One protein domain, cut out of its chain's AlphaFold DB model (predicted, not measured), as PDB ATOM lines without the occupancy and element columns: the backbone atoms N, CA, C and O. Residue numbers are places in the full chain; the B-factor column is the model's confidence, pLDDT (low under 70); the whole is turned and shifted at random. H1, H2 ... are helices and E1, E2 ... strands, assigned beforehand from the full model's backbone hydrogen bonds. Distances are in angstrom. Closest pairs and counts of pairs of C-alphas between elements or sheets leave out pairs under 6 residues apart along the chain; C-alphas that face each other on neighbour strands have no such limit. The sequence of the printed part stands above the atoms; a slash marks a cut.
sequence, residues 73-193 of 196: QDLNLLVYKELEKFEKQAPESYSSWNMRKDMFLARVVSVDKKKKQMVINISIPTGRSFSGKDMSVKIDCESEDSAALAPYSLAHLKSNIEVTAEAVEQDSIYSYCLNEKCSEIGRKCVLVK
ATOM      1  N   GLN A  73     126.863  69.204 110.755       41.75
ATOM      2  CA  GLN A  73     126.770  68.990 112.210       41.75
ATOM      3  C   GLN A  73     126.927  70.263 113.068       41.75
ATOM      4  O   GLN A  73     126.361  70.324 114.161       41.75
ATOM      5  N   ASP A  74     127.620  71.298 112.584       43.44
ATOM      6  CA  ASP A  74     127.924  72.489 113.394       43.44
ATOM      7  C   ASP A  74     126.759  73.489 113.472       43.44
ATOM      8  O   ASP A  74     126.522  74.091 114.524       43.44
ATOM      9  N   LEU A  75     125.977  73.638 112.395       39.97
ATOM     10  CA  LEU A  75     124.768  74.472 112.400       39.97
ATOM     11  C   LEU A  75     123.707  73.862 113.324       39.97
ATOM     12  O   LEU A  75     123.088  74.569 114.117       39.97
ATOM     13  N   ASN A  76     123.584  72.535 113.279       47.19
ATOM     14  CA  ASN A  76     122.629  71.760 114.062       47.19
ATOM     15  C   ASN A  76     122.910  71.914 115.549       47.19
ATOM     16  O   ASN A  76     122.026  72.293 116.308       47.19
ATOM     17  N   LEU A  77     124.157  71.688 115.962       47.44
ATOM     18  CA  LEU A  77     124.528  71.764 117.367       47.44
ATOM     19  C   LEU A  77     124.347  73.178 117.937       47.44
ATOM     20  O   LEU A  77     123.966  73.313 119.095       47.44
ATOM     21  N   LEU A  78     124.604  74.224 117.147       51.12
ATOM     22  CA  LEU A  78     124.406  75.612 117.571       51.12
ATOM     23  C   LEU A  78     122.927  75.957 117.726       51.12
ATOM     24  O   LEU A  78     122.555  76.522 118.748       51.12
ATOM     25  N   VAL A  79     122.091  75.586 116.758       52.44
ATOM     26  CA  VAL A  79     120.648  75.850 116.807       52.44
ATOM     27  C   VAL A  79     120.013  75.061 117.946       52.44
ATOM     28  O   VAL A  79     119.343  75.661 118.772       52.44
ATOM     29  N   TYR A  80     120.299  73.763 118.077       53.91
ATOM     30  CA  TYR A  80     119.794  72.960 119.194       53.91
ATOM     31  C   TYR A  80     120.261  73.487 120.552       53.91
ATOM     32  O   TYR A  80     119.441  73.603 121.451       53.91
ATOM     33  N   LYS A  81     121.535  73.874 120.709       55.53
ATOM     34  CA  LYS A  81     122.021  74.473 121.965       55.53
ATOM     35  C   LYS A  81     121.351  75.804 122.269       55.53
ATOM     36  O   LYS A  81     121.108  76.094 123.435       55.53
ATOM     37  N   GLU A  82     121.089  76.625 121.258       56.50
ATOM     38  CA  GLU A  82     120.434  77.910 121.475       56.50
ATOM     39  C   GLU A  82     118.958  77.706 121.826       56.50
ATOM     40  O   GLU A  82     118.491  78.288 122.797       56.50
ATOM     41  N   LEU A  83     118.260  76.793 121.143       55.47
ATOM     42  CA  LEU A  83     116.891  76.371 121.470       55.47
ATOM     43  C   LEU A  83     116.784  75.765 122.873       55.47
ATOM     44  O   LEU A  83     115.905  76.141 123.639       55.47
ATOM     45  N   GLU A  84     117.728  74.911 123.258       54.47
ATOM     46  CA  GLU A  84     117.791  74.322 124.595       54.47
ATOM     47  C   GLU A  84     118.096  75.381 125.672       54.47
ATOM     48  O   GLU A  84     117.548  75.328 126.774       54.47
ATOM     49  N   LYS A  85     118.932  76.388 125.371       54.91
ATOM     50  CA  LYS A  85     119.104  77.559 126.247       54.91
ATOM     51  C   LYS A  85     117.811  78.362 126.367       54.91
ATOM     52  O   LYS A  85     117.516  78.810 127.472       54.91
ATOM     53  N   PHE A  86     117.058  78.542 125.280       52.16
ATOM     54  CA  PHE A  86     115.772  79.244 125.295       52.16
ATOM     55  C   PHE A  86     114.741  78.518 126.169       52.16
ATOM     56  O   PHE A  86     114.070  79.157 126.973       52.16
ATOM     57  N   GLU A  87     114.659  77.190 126.085       50.19
ATOM     58  CA  GLU A  87     113.759  76.391 126.928       50.19
ATOM     59  C   GLU A  87     114.173  76.388 128.408       50.19
ATOM     60  O   GLU A  87     113.320  76.406 129.295       50.19
ATOM     61  N   LYS A  88     115.483  76.397 128.698       48.66
ATOM     62  CA  LYS A  88     116.014  76.361 130.074       48.66
ATOM     63  C   LYS A  88     116.052  77.727 130.762       48.66
ATOM     64  O   LYS A  88     116.083  77.788 131.991       48.66
ATOM     65  N   GLN A  89     116.067  78.822 130.006       48.12
ATOM     66  CA  GLN A  89     116.020  80.174 130.553       48.12
ATOM     67  C   GLN A  89     114.569  80.574 130.838       48.12
ATOM     68  O   GLN A  89     113.837  81.045 129.969       48.12
ATOM     69  N   ALA A  90     114.163  80.411 132.099       43.00
ATOM     70  CA  ALA A  90     112.938  81.001 132.626       43.00
ATOM     71  C   ALA A  90     112.871  82.523 132.322       43.00
ATOM     72  O   ALA A  90     113.922  83.161 132.171       43.00
ATOM     73  N   PRO A  91     111.668  83.138 132.285       48.94
ATOM     74  CA  PRO A  91     111.442  84.524 131.847       48.94
ATOM     75  C   PRO A  91     112.337  85.608 132.477       48.94
ATOM     76  O   PRO A  91     112.470  86.697 131.922       48.94
ATOM     77  N   GLU A  92     112.956  85.332 133.624       45.53
ATOM     78  CA  GLU A  92     113.816  86.260 134.364       45.53
ATOM     79  C   GLU A  92     115.194  86.509 133.700       45.53
ATOM     80  O   GLU A  92     115.816  87.546 133.936       45.53
ATOM     81  N   SER A  93     115.650  85.623 132.804       50.53
ATOM     82  CA  SER A  93     116.981  85.672 132.161       50.53
ATOM     83  C   SER A  93     117.057  86.533 130.883       50.53
ATOM     84  O   SER A  93     118.129  87.005 130.493       50.53
ATOM     85  N   TYR A  94     115.916  86.823 130.247       55.44
ATOM     86  CA  TYR A  94     115.853  87.572 128.978       55.44
ATOM     87  C   TYR A  94     116.238  89.055 129.082       55.44
ATOM     88  O   TYR A  94     116.367  89.740 128.067       55.44
ATOM     89  N   SER A  95     116.450  89.562 130.297       54.91
ATOM     90  CA  SER A  95     116.933  90.924 130.558       54.91
ATOM     91  C   SER A  95     118.334  91.204 129.985       54.91
ATOM     92  O   SER A  95     118.694  92.368 129.815       54.91
ATOM     93  N   SER A  96     119.101  90.158 129.656       61.84
ATOM     94  CA  SER A  96     120.476  90.235 129.139       61.84
ATOM     95  C   SER A  96     120.616  90.022 127.622       61.84
ATOM     96  O   SER A  96     121.726  90.119 127.098       61.84
ATOM     97  N   TRP A  97     119.509  89.770 126.914       69.38
ATOM     98  CA  TRP A  97     119.510  89.473 125.480       69.38
ATOM     99  C   TRP A  97     119.954  90.680 124.632       69.38
ATOM    100  O   TRP A  97     119.476  91.807 124.803       69.38
ATOM    101  N   ASN A  98     120.870  90.444 123.693       72.19
ATOM    102  CA  ASN A  98     121.493  91.429 122.822       72.19
ATOM    103  C   ASN A  98     121.142  91.197 121.349       72.19
ATOM    104  O   ASN A  98     121.619  90.269 120.704       72.19
ATOM    105  N   MET A  99     120.451  92.166 120.760       72.25
ATOM    106  CA  MET A  99     119.908  92.084 119.404       72.25
ATOM    107  C   MET A  99     120.887  91.803 118.263       72.25
ATOM    108  O   MET A  99     120.483  91.267 117.234       72.25
ATOM    109  N   ARG A 100     122.161  92.176 118.402       67.62
ATOM    110  CA  ARG A 100     123.162  91.926 117.351       67.62
ATOM    111  C   ARG A 100     123.928  90.621 117.555       67.62
ATOM    112  O   ARG A 100     124.635  90.183 116.645       67.62
ATOM    113  N   LYS A 101     123.888  90.064 118.766       73.94
ATOM    114  CA  LYS A 101     124.709  88.917 119.173       73.94
ATOM    115  C   LYS A 101     123.889  87.659 119.384       73.94
ATOM    116  O   LYS A 101     124.405  86.576 119.136       73.94
ATOM    117  N   ASP A 102     122.637  87.828 119.776       76.38
ATOM    118  CA  ASP A 102     121.749  86.747 120.145       76.38
ATOM    119  C   ASP A 102     120.683  86.571 119.069       76.38
ATOM    120  O   ASP A 102     120.249  87.520 118.408       76.38
ATOM    121  N   MET A 103     120.307  85.317 118.861       80.62
ATOM    122  CA  MET A 103     119.323  84.944 117.859       80.62
ATOM    123  C   MET A 103     117.923  85.305 118.377       80.62
ATOM    124  O   MET A 103     117.663  85.215 119.579       80.62
ATOM    125  N   PHE A 104     117.023  85.720 117.491       80.56
ATOM    126  CA  PHE A 104     115.610  85.919 117.814       80.56
ATOM    127  C   PHE A 104     114.762  84.816 117.183       80.56
ATOM    128  O   PHE A 104     115.177  84.189 116.208       80.56
ATOM    129  N   LEU A 105     113.549  84.642 117.706       83.25
ATOM    130  CA  LEU A 105     112.479  83.885 117.060       83.25
ATOM    131  C   LEU A 105     111.401  84.837 116.555       83.25
ATOM    132  O   LEU A 105     110.926  85.700 117.298       83.25
ATOM    133  N   ALA A 106     110.984  84.657 115.307       87.00
ATOM    134  CA  ALA A 106     109.856  85.380 114.748       87.00
ATOM    135  C   ALA A 106     108.932  84.472 113.947       87.00
ATOM    136  O   ALA A 106     109.371  83.523 113.305       87.00
ATOM    137  N   ARG A 107     107.647  84.812 113.942       89.75
ATOM    138  CA  ARG A 107     106.664  84.231 113.032       89.75
ATOM    139  C   ARG A 107     106.673  84.995 111.715       89.75
ATOM    140  O   ARG A 107     106.666  86.223 111.720       89.75
ATOM    141  N   VAL A 108     106.626  84.282 110.601       92.69
ATOM    142  CA  VAL A 108     106.423  84.846 109.267       92.69
ATOM    143  C   VAL A 108     104.942  85.175 109.085       92.69
ATOM    144  O   VAL A 108     104.080  84.302 109.163       92.69
ATOM    145  N   VAL A 109     104.643  86.447 108.843       93.75
ATOM    146  CA  VAL A 109     103.287  86.962 108.592       93.75
ATOM    147  C   VAL A 109     103.013  87.047 107.094       93.75
ATOM    148  O   VAL A 109     101.920  86.746 106.640       93.75
ATOM    149  N   SER A 110     103.997  87.460 106.296       95.06
ATOM    150  CA  SER A 110     103.895  87.423 104.833       95.06
ATOM    151  C   SER A 110     105.272  87.461 104.177       95.06
ATOM    152  O   SER A 110     106.260  87.847 104.805       95.06
ATOM    153  N   VAL A 111     105.342  87.068 102.902       94.81
ATOM    154  CA  VAL A 111     106.590  86.997 102.131       94.81
ATOM    155  C   VAL A 111     106.410  87.696 100.783       94.81
ATOM    156  O   VAL A 111     105.578  87.292  99.971       94.81
ATOM    157  N   ASP A 112     107.227  88.713 100.509       94.38
ATOM    158  CA  ASP A 112     107.376  89.316  99.183       94.38
ATOM    159  C   ASP A 112     108.623  88.731  98.507       94.38
ATOM    160  O   ASP A 112     109.748  89.221  98.663       94.38
ATOM    161  N   LYS A 113     108.412  87.667  97.723       91.50
ATOM    162  CA  LYS A 113     109.490  86.965  97.006       91.50
ATOM    163  C   LYS A 113     110.188  87.850  95.972       91.50
ATOM    164  O   LYS A 113     111.373  87.668  95.721       91.50
ATOM    165  N   LYS A 114     109.480  88.824  95.381       90.12
ATOM    166  CA  LYS A 114     110.046  89.712  94.352       90.12
ATOM    167  C   LYS A 114     111.019  90.713  94.962       90.12
ATOM    168  O   LYS A 114     112.036  91.023  94.352       90.12
ATOM    169  N   LYS A 115     110.705  91.217  96.157       90.56
ATOM    170  CA  LYS A 115     111.549  92.182  96.878       90.56
ATOM    171  C   LYS A 115     112.524  91.537  97.862       90.56
ATOM    172  O   LYS A 115     113.273  92.273  98.500       90.56
ATOM    173  N   LYS A 116     112.502  90.204  97.996       90.88
ATOM    174  CA  LYS A 116     113.253  89.439  99.006       90.88
ATOM    175  C   LYS A 116     113.038  89.989 100.423       90.88
ATOM    176  O   LYS A 116     113.978  90.235 101.177       90.88
ATOM    177  N   GLN A 117     111.772  90.236 100.758       95.00
ATOM    178  CA  GLN A 117     111.352  90.802 102.039       95.00
ATOM    179  C   GLN A 117     110.327  89.902 102.717       95.00
ATOM    180  O   GLN A 117     109.546  89.222 102.050       95.00
ATOM    181  N   MET A 118     110.304  89.934 104.045       95.12
ATOM    182  CA  MET A 118     109.274  89.281 104.849       95.12
ATOM    183  C   MET A 118     108.680  90.268 105.838       95.12
ATOM    184  O   MET A 118     109.382  91.129 106.361       95.12
ATOM    185  N   VAL A 119     107.389  90.124 106.113       94.81
ATOM    186  CA  VAL A 119     106.796  90.698 107.316       94.81
ATOM    187  C   VAL A 119     106.880  89.637 108.398       94.81
ATOM    188  O   VAL A 119     106.392  88.525 108.203       94.81
ATOM    189  N   ILE A 120     107.512  89.974 109.516       91.81
ATOM    190  CA  ILE A 120     107.701  89.075 110.650       91.81
ATOM    191  C   ILE A 120     107.117  89.674 111.925       91.81
ATOM    192  O   ILE A 120     107.104  90.890 112.101       91.81
ATOM    193  N   ASN A 121     106.679  88.808 112.829       87.56
ATOM    194  CA  ASN A 121     106.242  89.156 114.172       87.56
ATOM    195  C   ASN A 121     107.207  88.509 115.170       87.56
ATOM    196  O   ASN A 121     107.241  87.282 115.288       87.56
ATOM    197  N   ILE A 122     108.041  89.312 115.834       82.06
ATOM    198  CA  ILE A 122     109.060  88.783 116.753       82.06
ATOM    199  C   ILE A 122     108.398  88.377 118.070       82.06
ATOM    200  O   ILE A 122     107.701  89.180 118.697       82.06
ATOM    201  N   SER A 123     108.634  87.132 118.484       71.38
ATOM    202  CA  SER A 123     108.018  86.529 119.666       71.38
ATOM    203  C   SER A 123     108.963  86.425 120.868       71.38
ATOM    204  O   SER A 123     108.477  86.517 121.992       71.38
ATOM    205  N   ILE A 124     110.285  86.253 120.682       66.12
ATOM    206  CA  ILE A 124     111.232  85.991 121.793       66.12
ATOM    207  C   ILE A 124     112.630  86.596 121.544       66.12
ATOM    208  O   ILE A 124     113.240  86.338 120.505       66.12
ATOM    209  N   PRO A 125     113.127  87.387 122.513       61.25
ATOM    210  CA  PRO A 125     112.695  88.758 122.697       61.25
ATOM    211  C   PRO A 125     113.538  89.708 121.840       61.25
ATOM    212  O   PRO A 125     114.752  89.638 121.850       61.25
ATOM    213  N   THR A 126     112.927  90.714 121.224       51.12
ATOM    214  CA  THR A 126     113.628  91.963 120.878       51.12
ATOM    215  C   THR A 126     112.956  93.095 121.640       51.12
ATOM    216  O   THR A 126     112.079  93.747 121.099       51.12
ATOM    217  N   GLY A 127     113.294  93.319 122.914       47.34
ATOM    218  CA  GLY A 127     112.713  94.396 123.736       47.34
ATOM    219  C   GLY A 127     111.172  94.391 123.872       47.34
ATOM    220  O   GLY A 127     110.428  93.757 123.127       47.34
ATOM    221  N   ARG A 128     110.629  95.155 124.827       50.56
ATOM    222  CA  ARG A 128     109.162  95.340 124.912       50.56
ATOM    223  C   ARG A 128     108.586  96.066 123.686       50.56
ATOM    224  O   ARG A 128     107.397  95.963 123.428       50.56
ATOM    225  N   SER A 129     109.415  96.810 122.951       56.62
ATOM    226  CA  SER A 129     108.999  97.666 121.835       56.62
ATOM    227  C   SER A 129     108.703  96.927 120.530       56.62
ATOM    228  O   SER A 129     107.995  97.479 119.691       56.62
ATOM    229  N   PHE A 130     109.252  95.725 120.330       59.81
ATOM    230  CA  PHE A 130     109.069  94.978 119.080       59.81
ATOM    231  C   PHE A 130     108.270  93.684 119.259       59.81
ATOM    232  O   PHE A 130     107.734  93.171 118.280       59.81
ATOM    233  N   SER A 131     108.148  93.180 120.494       62.78
ATOM    234  CA  SER A 131     107.286  92.035 120.796       62.78
ATOM    235  C   SER A 131     105.856  92.304 120.323       62.78
ATOM    236  O   SER A 131     105.242  93.294 120.719       62.78
ATOM    237  N   GLY A 132     105.322  91.410 119.490       64.62
ATOM    238  CA  GLY A 132     103.948  91.494 118.989       64.62
ATOM    239  C   GLY A 132     103.711  92.535 117.889       64.62
ATOM    240  O   GLY A 132     102.561  92.710 117.488       64.62
ATOM    241  N   LYS A 133     104.754  93.200 117.372       76.25
ATOM    242  CA  LYS A 133     104.642  94.123 116.237       76.25
ATOM    243  C   LYS A 133     105.110  93.470 114.938       76.25
ATOM    244  O   LYS A 133     106.200  92.907 114.876       76.25
ATOM    245  N   ASP A 134     104.319  93.652 113.888       89.12
ATOM    246  CA  ASP A 134     104.685  93.254 112.534       89.12
ATOM    247  C   ASP A 134     105.741  94.203 111.957       89.12
ATOM    248  O   ASP A 134     105.599  95.432 111.983       89.12
ATOM    249  N   MET A 135     106.815  93.628 111.427       88.81
ATOM    250  CA  MET A 135     107.951  94.356 110.881       88.81
ATOM    251  C   MET A 135     108.323  93.830 109.509       88.81
ATOM    252  O   MET A 135     108.523  92.632 109.335       88.81
ATOM    253  N   SER A 136     108.469  94.741 108.549       93.44
ATOM    254  CA  SER A 136     109.061  94.407 107.257       93.44
ATOM    255  C   SER A 136     110.580  94.349 107.386       93.44
ATOM    256  O   SER A 136     111.208  95.321 107.815       93.44
ATOM    257  N   VAL A 137     111.153  93.212 107.009       93.75
ATOM    258  CA  VAL A 137     112.585  92.936 107.068       93.75
ATOM    259  C   VAL A 137     113.102  92.474 105.712       93.75
ATOM    260  O   VAL A 137     112.442  91.718 104.993       93.75
ATOM    261  N   LYS A 138     114.302  92.933 105.355       95.75
ATOM    262  CA  LYS A 138     115.079  92.362 104.253       95.75
ATOM    263  C   LYS A 138     115.784  91.095 104.715       95.75
ATOM    264  O   LYS A 138     116.233  91.022 105.858       95.75
ATOM    265  N   ILE A 139     115.866  90.123 103.817       92.94
ATOM    266  CA  ILE A 139     116.460  88.820 104.096       92.94
ATOM    267  C   ILE A 139     117.833  88.762 103.440       92.94
ATOM    268  O   ILE A 139     117.927  88.648 102.220       92.94
ATOM    269  N   ASP A 140     118.870  88.846 104.265       91.81
ATOM    270  CA  ASP A 140     120.279  88.760 103.875       91.81
ATOM    271  C   ASP A 140     120.886  87.469 104.444       91.81
ATOM    272  O   ASP A 140     121.803  87.449 105.266       91.81
ATOM    273  N   CYS A 141     120.248  86.358 104.080       87.56
ATOM    274  CA  CYS A 141     120.657  85.019 104.466       87.56
ATOM    275  C   CYS A 141     121.395  84.385 103.295       87.56
ATOM    276  O   CYS A 141     120.783  84.093 102.263       87.56
ATOM    277  N   GLU A 142     122.690  84.142 103.462       84.31
ATOM    278  CA  GLU A 142     123.429  83.309 102.524       84.31
ATOM    279  C   GLU A 142     122.867  81.886 102.581       84.31
ATOM    280  O   GLU A 142     122.517  81.373 103.652       84.31
ATOM    281  N   SER A 143     122.713  81.254 101.413       78.38
ATOM    282  CA  SER A 143     122.082  79.938 101.348       78.38
ATOM    283  C   SER A 143     122.843  78.930 102.196       78.38
ATOM    284  O   SER A 143     122.201  78.214 102.948       78.38
ATOM    285  N   GLU A 144     124.176  78.936 102.162       76.06
ATOM    286  CA  GLU A 144     125.033  78.017 102.928       76.06
ATOM    287  C   GLU A 144     124.828  78.050 104.452       76.06
ATOM    288  O   GLU A 144     125.022  77.036 105.120       76.06
ATOM    289  N   ASP A 145     124.325  79.163 104.987       77.19
ATOM    290  CA  ASP A 145     124.000  79.339 106.406       77.19
ATOM    291  C   ASP A 145     122.492  79.224 106.704       77.19
ATOM    292  O   ASP A 145     122.000  79.629 107.769       77.19
ATOM    293  N   SER A 146     121.731  78.665 105.760       86.69
ATOM    294  CA  SER A 146     120.275  78.582 105.819       86.69
ATOM    295  C   SER A 146     119.762  77.143 105.774       86.69
ATOM    296  O   SER A 146     120.196  76.321 104.965       86.69
ATOM    297  N   ALA A 147     118.769  76.833 106.609       87.56
ATOM    298  CA  ALA A 147     118.165  75.502 106.686       87.56
ATOM    299  C   ALA A 147     116.654  75.566 106.939       87.56
ATOM    300  O   ALA A 147     116.158  76.517 107.541       87.56
ATOM    301  N   ALA A 148     115.932  74.532 106.507       85.94
ATOM    302  CA  ALA A 148     114.536  74.296 106.859       85.94
ATOM    303  C   ALA A 148     114.412  73.071 107.768       85.94
ATOM    304  O   ALA A 148     114.938  72.000 107.449       85.94
ATOM    305  N   LEU A 149     113.664  73.223 108.857       83.31
ATOM    306  CA  LEU A 149     113.408  72.191 109.856       83.31
ATOM    307  C   LEU A 149     111.913  71.876 109.954       83.31
ATOM    308  O   LEU A 149     111.062  72.736 109.715       83.31
ATOM    309  N   ALA A 150     111.602  70.644 110.341       73.25
ATOM    310  CA  ALA A 150     110.258  70.207 110.673       73.25
ATOM    311  C   ALA A 150     109.790  70.843 111.996       73.25
ATOM    312  O   ALA A 150     110.604  71.067 112.896       73.25
ATOM    313  N   PRO A 151     108.485  71.103 112.157       67.69
ATOM    314  CA  PRO A 151     107.935  71.570 113.417       67.69
ATOM    315  C   PRO A 151     108.040  70.462 114.474       67.69
ATOM    316  O   PRO A 151     107.984  69.275 114.149       67.69
ATOM    317  N   TYR A 152     108.169  70.857 115.742       62.53
ATOM    318  CA  TYR A 152     108.249  69.994 116.935       62.53
ATOM    319  C   TYR A 152     109.497  69.106 117.040       62.53
ATOM    320  O   TYR A 152     110.207  69.184 118.034       62.53
ATOM    321  N   SER A 153     109.792  68.283 116.030       63.19
ATOM    322  CA  SER A 153     110.973  67.405 116.023       63.19
ATOM    323  C   SER A 153     112.259  68.142 115.661       63.19
ATOM    324  O   SER A 153     113.354  67.639 115.915       63.19
ATOM    325  N   LEU A 154     112.128  69.311 115.017       67.94
ATOM    326  CA  LEU A 154     113.238  70.082 114.459       67.94
ATOM    327  C   LEU A 154     114.098  69.258 113.487       67.94
ATOM    328  O   LEU A 154     115.249  69.602 113.225       67.94
ATOM    329  N   ALA A 155     113.539  68.176 112.938       70.62
ATOM    330  CA  ALA A 155     114.230  67.325 111.986       70.62
ATOM    331  C   ALA A 155     114.604  68.127 110.737       70.62
ATOM    332  O   ALA A 155     113.816  68.938 110.248       70.62
ATOM    333  N   HIS A 156     115.799  67.888 110.200       71.94
ATOM    334  CA  HIS A 156     116.241  68.548 108.975       71.94
ATOM    335  C   HIS A 156     115.364  68.148 107.797       71.94
ATOM    336  O   HIS A 156     115.252  66.968 107.472       71.94
ATOM    337  N   LEU A 157     114.776  69.146 107.143       79.12
ATOM    338  CA  LEU A 157     114.046  68.962 105.893       79.12
ATOM    339  C   LEU A 157     114.942  69.293 104.704       79.12
ATOM    340  O   LEU A 157     115.008  68.531 103.742       79.12
ATOM    341  N   LYS A 158     115.618  70.446 104.763       84.12
ATOM    342  CA  LYS A 158     116.507  70.943 103.710       84.12
ATOM    343  C   LYS A 158     117.633  71.779 104.315       84.12
ATOM    344  O   LYS A 158     117.423  72.489 105.295       84.12
ATOM    345  N   SER A 159     118.791  71.769 103.672       85.12
ATOM    346  CA  SER A 159     119.904  72.684 103.949       85.12
ATOM    347  C   SER A 159     120.201  73.510 102.703       85.12
ATOM    348  O   SER A 159     119.749  73.170 101.609       85.12
ATOM    349  N   ASN A 160     120.981  74.571 102.862       86.38
ATOM    350  CA  ASN A 160     121.429  75.433 101.776       86.38
ATOM    351  C   ASN A 160     120.284  76.124 101.016       86.38
ATOM    352  O   ASN A 160     120.292  76.194  99.787       86.38
ATOM    353  N   ILE A 161     119.256  76.580 101.739       87.38
ATOM    354  CA  ILE A 161     118.013  77.069 101.128       87.38
ATOM    355  C   ILE A 161     118.039  78.569 100.821       87.38
ATOM    356  O   ILE A 161     118.637  79.363 101.543       87.38
ATOM    357  N   GLU A 162     117.291  78.990  99.799       92.00
ATOM    358  CA  GLU A 162     116.890  80.394  99.664       92.00
ATOM    359  C   GLU A 162     115.651  80.649 100.539       92.00
ATOM    360  O   GLU A 162     114.524  80.301 100.181       92.00
ATOM    361  N   VAL A 163     115.860  81.263 101.705       91.88
ATOM    362  CA  VAL A 163     114.833  81.436 102.750       91.88
ATOM    363  C   VAL A 163     113.567  82.114 102.223       91.88
ATOM    364  O   VAL A 163     112.469  81.634 102.478       91.88
ATOM    365  N   THR A 164     113.686  83.185 101.433       92.31
ATOM    366  CA  THR A 164     112.522  83.888 100.857       92.31
ATOM    367  C   THR A 164     111.751  83.060  99.835       92.31
ATOM    368  O   THR A 164     110.567  83.311  99.612       92.31
ATOM    369  N   ALA A 165     112.400  82.096  99.181       91.12
ATOM    370  CA  ALA A 165     111.731  81.224  98.225       91.12
ATOM    371  C   ALA A 165     110.905  80.142  98.943       91.12
ATOM    372  O   ALA A 165     109.795  79.833  98.497       91.12
ATOM    373  N   GLU A 166     111.431  79.622 100.056       91.81
ATOM    374  CA  GLU A 166     110.874  78.501 100.825       91.81
ATOM    375  C   GLU A 166     109.912  78.917 101.949       91.81
ATOM    376  O   GLU A 166     109.034  78.134 102.316       91.81
ATOM    377  N   ALA A 167     110.063  80.120 102.507       92.62
ATOM    378  CA  ALA A 167     109.211  80.625 103.580       92.62
ATOM    379  C   ALA A 167     107.764  80.828 103.113       92.62
ATOM    380  O   ALA A 167     107.502  81.326 102.011       92.62
ATOM    381  N   VAL A 168     106.825  80.466 103.983       92.88
ATOM    382  CA  VAL A 168     105.393  80.741 103.835       92.88
ATOM    383  C   VAL A 168     104.835  81.355 105.118       92.88
ATOM    384  O   VAL A 168     105.502  81.399 106.149       92.88
ATOM    385  N   GLU A 169     103.611  81.870 105.045       90.50
ATOM    386  CA  GLU A 169     102.909  82.397 106.214       90.50
ATOM    387  C   GLU A 169     102.797  81.341 107.329       90.50
ATOM    388  O   GLU A 169     102.639  80.152 107.055       90.50
ATOM    389  N   GLN A 170     102.876  81.787 108.585       85.62
ATOM    390  CA  GLN A 170     102.907  80.982 109.814       85.62
ATOM    391  C   GLN A 170     104.176  80.150 110.046       85.62
ATOM    392  O   GLN A 170     104.343  79.643 111.157       85.62
ATOM    393  N   ASP A 171     105.100  80.051 109.083       90.81
ATOM    394  CA  ASP A 171     106.437  79.523 109.376       90.81
ATOM    395  C   ASP A 171     107.087  80.343 110.497       90.81
ATOM    396  O   ASP A 171     106.788  81.522 110.704       90.81
ATOM    397  N   SER A 172     108.011  79.727 111.223       89.50
ATOM    398  CA  SER A 172     108.853  80.444 112.178       89.50
ATOM    399  C   SER A 172     110.269  80.562 111.641       89.50
ATOM    400  O   SER A 172     110.758  79.674 110.950       89.50
ATOM    401  N   ILE A 173     110.942  81.659 111.956       91.00
ATOM    402  CA  ILE A 173     112.329  81.892 111.582       91.00
ATOM    403  C   ILE A 173     113.158  82.229 112.812       91.00
ATOM    404  O   ILE A 173     112.785  83.089 113.614       91.00
ATOM    405  N   TYR A 174     114.303  81.564 112.916       87.62
ATOM    406  CA  TYR A 174     115.385  81.976 113.789       87.62
ATOM    407  C   TYR A 174     116.463  82.681 112.983       87.62
ATOM    408  O   TYR A 174     116.924  82.148 111.968       87.62
ATOM    409  N   SER A 175     116.853  83.873 113.426       89.50
ATOM    410  CA  SER A 175     117.914  84.642 112.777       89.50
ATOM    411  C   SER A 175     118.495  85.729 113.685       89.50
ATOM    412  O   SER A 175     118.135  85.837 114.856       89.50
ATOM    413  N   TYR A 176     119.407  86.531 113.141       86.56
ATOM    414  CA  TYR A 176     120.033  87.670 113.804       86.56
ATOM    415  C   TYR A 176     119.633  88.970 113.115       86.56
ATOM    416  O   TYR A 176     119.561  89.029 111.889       86.56
ATOM    417  N   CYS A 177     119.446  90.039 113.887       86.44
ATOM    418  CA  CYS A 177     119.307  91.376 113.317       86.44
ATOM    419  C   CYS A 177     120.680  91.878 112.845       86.44
ATOM    420  O   CYS A 177     121.644  91.892 113.616       86.44
ATOM    421  N   LEU A 178     120.771  92.353 111.601       88.25
ATOM    422  CA  LEU A 178     122.018  92.914 111.060       88.25
ATOM    423  C   LEU A 178     122.187  94.404 111.383       88.25
ATOM    424  O   LEU A 178     123.291  94.945 111.316       88.25
ATOM    425  N   ASN A 179     121.107  95.078 111.787       86.94
ATOM    426  CA  ASN A 179     121.113  96.497 112.128       86.94
ATOM    427  C   ASN A 179     120.271  96.813 113.376       86.94
ATOM    428  O   ASN A 179     119.493  95.992 113.855       86.94
ATOM    429  N   GLU A 180     120.411  98.036 113.895       80.88
ATOM    430  CA  GLU A 180     119.749  98.482 115.134       80.88
ATOM    431  C   GLU A 180     118.225  98.574 115.051       80.88
ATOM    432  O   GLU A 180     117.543  98.581 116.068       80.88
ATOM    433  N   LYS A 181     117.676  98.673 113.841       83.25
ATOM    434  CA  LYS A 181     116.227  98.732 113.633       83.25
ATOM    435  C   LYS A 181     115.632  97.349 113.379       83.25
ATOM    436  O   LYS A 181     114.427  97.256 113.179       83.25
ATOM    437  N   CYS A 182     116.475  96.315 113.331       84.19
ATOM    438  CA  CYS A 182     116.150  94.982 112.842       84.19
ATOM    439  C   CYS A 182     115.378  94.998 111.508       84.19
ATOM    440  O   CYS A 182     114.534  94.149 111.262       84.19
ATOM    441  N   SER A 183     115.649  95.972 110.629       90.06
ATOM    442  CA  SER A 183     115.005  96.043 109.304       90.06
ATOM    443  C   SER A 183     115.643  95.093 108.285       90.06
ATOM    444  O   SER A 183     115.273  95.088 107.111       90.06
ATOM    445  N   GLU A 184     116.656  94.351 108.715       92.75
ATOM    446  CA  GLU A 184     117.435  93.407 107.930       92.75
ATOM    447  C   GLU A 184     117.925  92.301 108.859       92.75
ATOM    448  O   GLU A 184     118.400  92.584 109.968       92.75
ATOM    449  N   ILE A 185     117.762  91.059 108.414       91.50
ATOM    450  CA  ILE A 185     118.080  89.857 109.183       91.50
ATOM    451  C   ILE A 185     118.966  88.928 108.354       91.50
ATOM    452  O   ILE A 185     118.849  88.910 107.129       91.50
ATOM    453  N   GLY A 186     119.846  88.172 109.009       89.81
ATOM    454  CA  GLY A 186     120.828  87.339 108.315       89.81
ATOM    455  C   GLY A 186     121.768  86.565 109.237       89.81
ATOM    456  O   GLY A 186     121.419  86.253 110.379       89.81
ATOM    457  N   ARG A 187     122.980  86.272 108.736       81.94
ATOM    458  CA  ARG A 187     124.049  85.426 109.329       81.94
ATOM    459  C   ARG A 187     123.729  83.946 109.467       81.94
ATOM    460  O   ARG A 187     124.574  83.127 109.162       81.94
ATOM    461  N   LYS A 188     122.555  83.608 109.993       83.25
ATOM    462  CA  LYS A 188     122.016  82.246 110.036       83.25
ATOM    463  C   LYS A 188     120.516  82.347 109.956       83.25
ATOM    464  O   LYS A 188     119.927  83.176 110.653       83.25
ATOM    465  N   CYS A 189     119.910  81.529 109.112       89.06
ATOM    466  CA  CYS A 189     118.477  81.605 108.888       89.06
ATOM    467  C   CYS A 189     117.869  80.218 108.892       89.06
ATOM    468  O   CYS A 189     117.980  79.445 107.942       89.06
ATOM    469  N   VAL A 190     117.225  79.908 110.009       89.94
ATOM    470  CA  VAL A 190     116.601  78.610 110.223       89.94
ATOM    471  C   VAL A 190     115.103  78.784 110.141       89.94
ATOM    472  O   VAL A 190     114.496  79.425 110.994       89.94
ATOM    473  N   LEU A 191     114.520  78.206 109.101       91.19
ATOM    474  CA  LEU A 191     113.095  78.218 108.841       91.19
ATOM    475  C   LEU A 191     112.466  76.967 109.462       91.19
ATOM    476  O   LEU A 191     112.678  75.857 108.985       91.19
ATOM    477  N   VAL A 192     111.679  77.122 110.518       87.62
ATOM    478  CA  VAL A 192     110.853  76.039 111.058       87.62
ATOM    479  C   VAL A 192     109.523  76.060 110.322       87.62
ATOM    480  O   VAL A 192     108.746  77.010 110.444       87.62
ATOM    481  N   LYS A 193     109.283  75.017 109.525       84.94
ATOM    482  CA  LYS A 193     108.095  74.906 108.684       84.94
ATOM    483  C   LYS A 193     106.864  74.688 109.551       84.94
ATOM    484  O   LYS A 193     106.848  73.771 110.366       84.94
TER     485      LYS A 193
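What this domain is: This is residues 73 to 193 of the 196 residues of an uncharacterized protein of candidate division WWE3 bacterium RIFCSPLOWO2_01_FULL_41_9 (UniProt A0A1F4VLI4). This is a small closed barrel of five strands, E1, E2, E3, E7 and E6 round the ring, with the hairpin E4 and E5 added at its side through E7. The long helix H1 lies outside the barrel, the one-turn helix H4 is set at one end of it, and residues 87 to 93 stick out. The printed part has 121 residues with four named helices and seven named strands, in the order H1 H2 E1 E2 H3 E3 E4 E5 H4 E6 E7; the sheet is mixed and the class is mixed, helices and strands. It is compact, with a radius of gyration of the C-alphas of 13.4 A, and spans 39 by 31 by 22 A.

Where its parts are: Begin at C-alpha 104, (115.610, 85.919, 117.814), where E1, residues 104 to 112, sets out on its 20.7 A; it bends by 75 degrees at residue 109. E2, residues 117 to 124, spans 20.3 A, and E3, residues 134 to 140, 18.4 A. Then come E4, residues 146 to 149, E5, residues 156 to 159, and E6, residues 172 to 177. E7, residues 184 to 192, bends by 97 degrees at residue 187 and ends at C-alpha 192, (110.853, 76.039, 111.058). Find H1, residues 73 to 88, at C-alpha 73, (126.770, 68.990, 112.210); it measures 22.1 A. H2, H3 and H4 are residues 93 to 96, 127 to 130 and 163 to 166.

How they stand to each other: Start with the hairpin E1 and E2, antiparallel, where N 107 and O 121 are 2.8 A apart. E3 is antiparallel to E2, with N 118 and O 137 at 2.9 A. E7 is parallel to E3, with N 140 and O 185 at 2.9 A. E6 and E7 form a hairpin, with N 192 and O 172 at 2.7 A. E6 is antiparallel to E1, with N 106 and O 173 at 2.9 A. E4 is parallel to E7, with N 149 and O 191 at 2.8 A, and forms a hairpin with E5, with N 148 and O 158 at 2.8 A. H1 is on the barrel, outside it, at a height over the sheet of 9.7 A. H4 is also on it, over none of its strands; its closest C-alpha to E1 is Thr 164, 6.8 A from Val 111. H2 and H3 are not on the barrel, H3 only just, with 4 pairs of C-alphas within 10 A. In H1 every O i to N i+4 pair is within hydrogen-bond range; H2, H3 and H4 are too short for such a pair.

The domain as a whole: The two C-alphas farthest apart are those of Glu 92 and Lys 114, 40.3 A. The printed part has no cut, and no link is long. Mean pLDDT of the printed part is 76.4; look for values under 70 at residues 73 to 97, 100, 124 to 132 and 151 to 154.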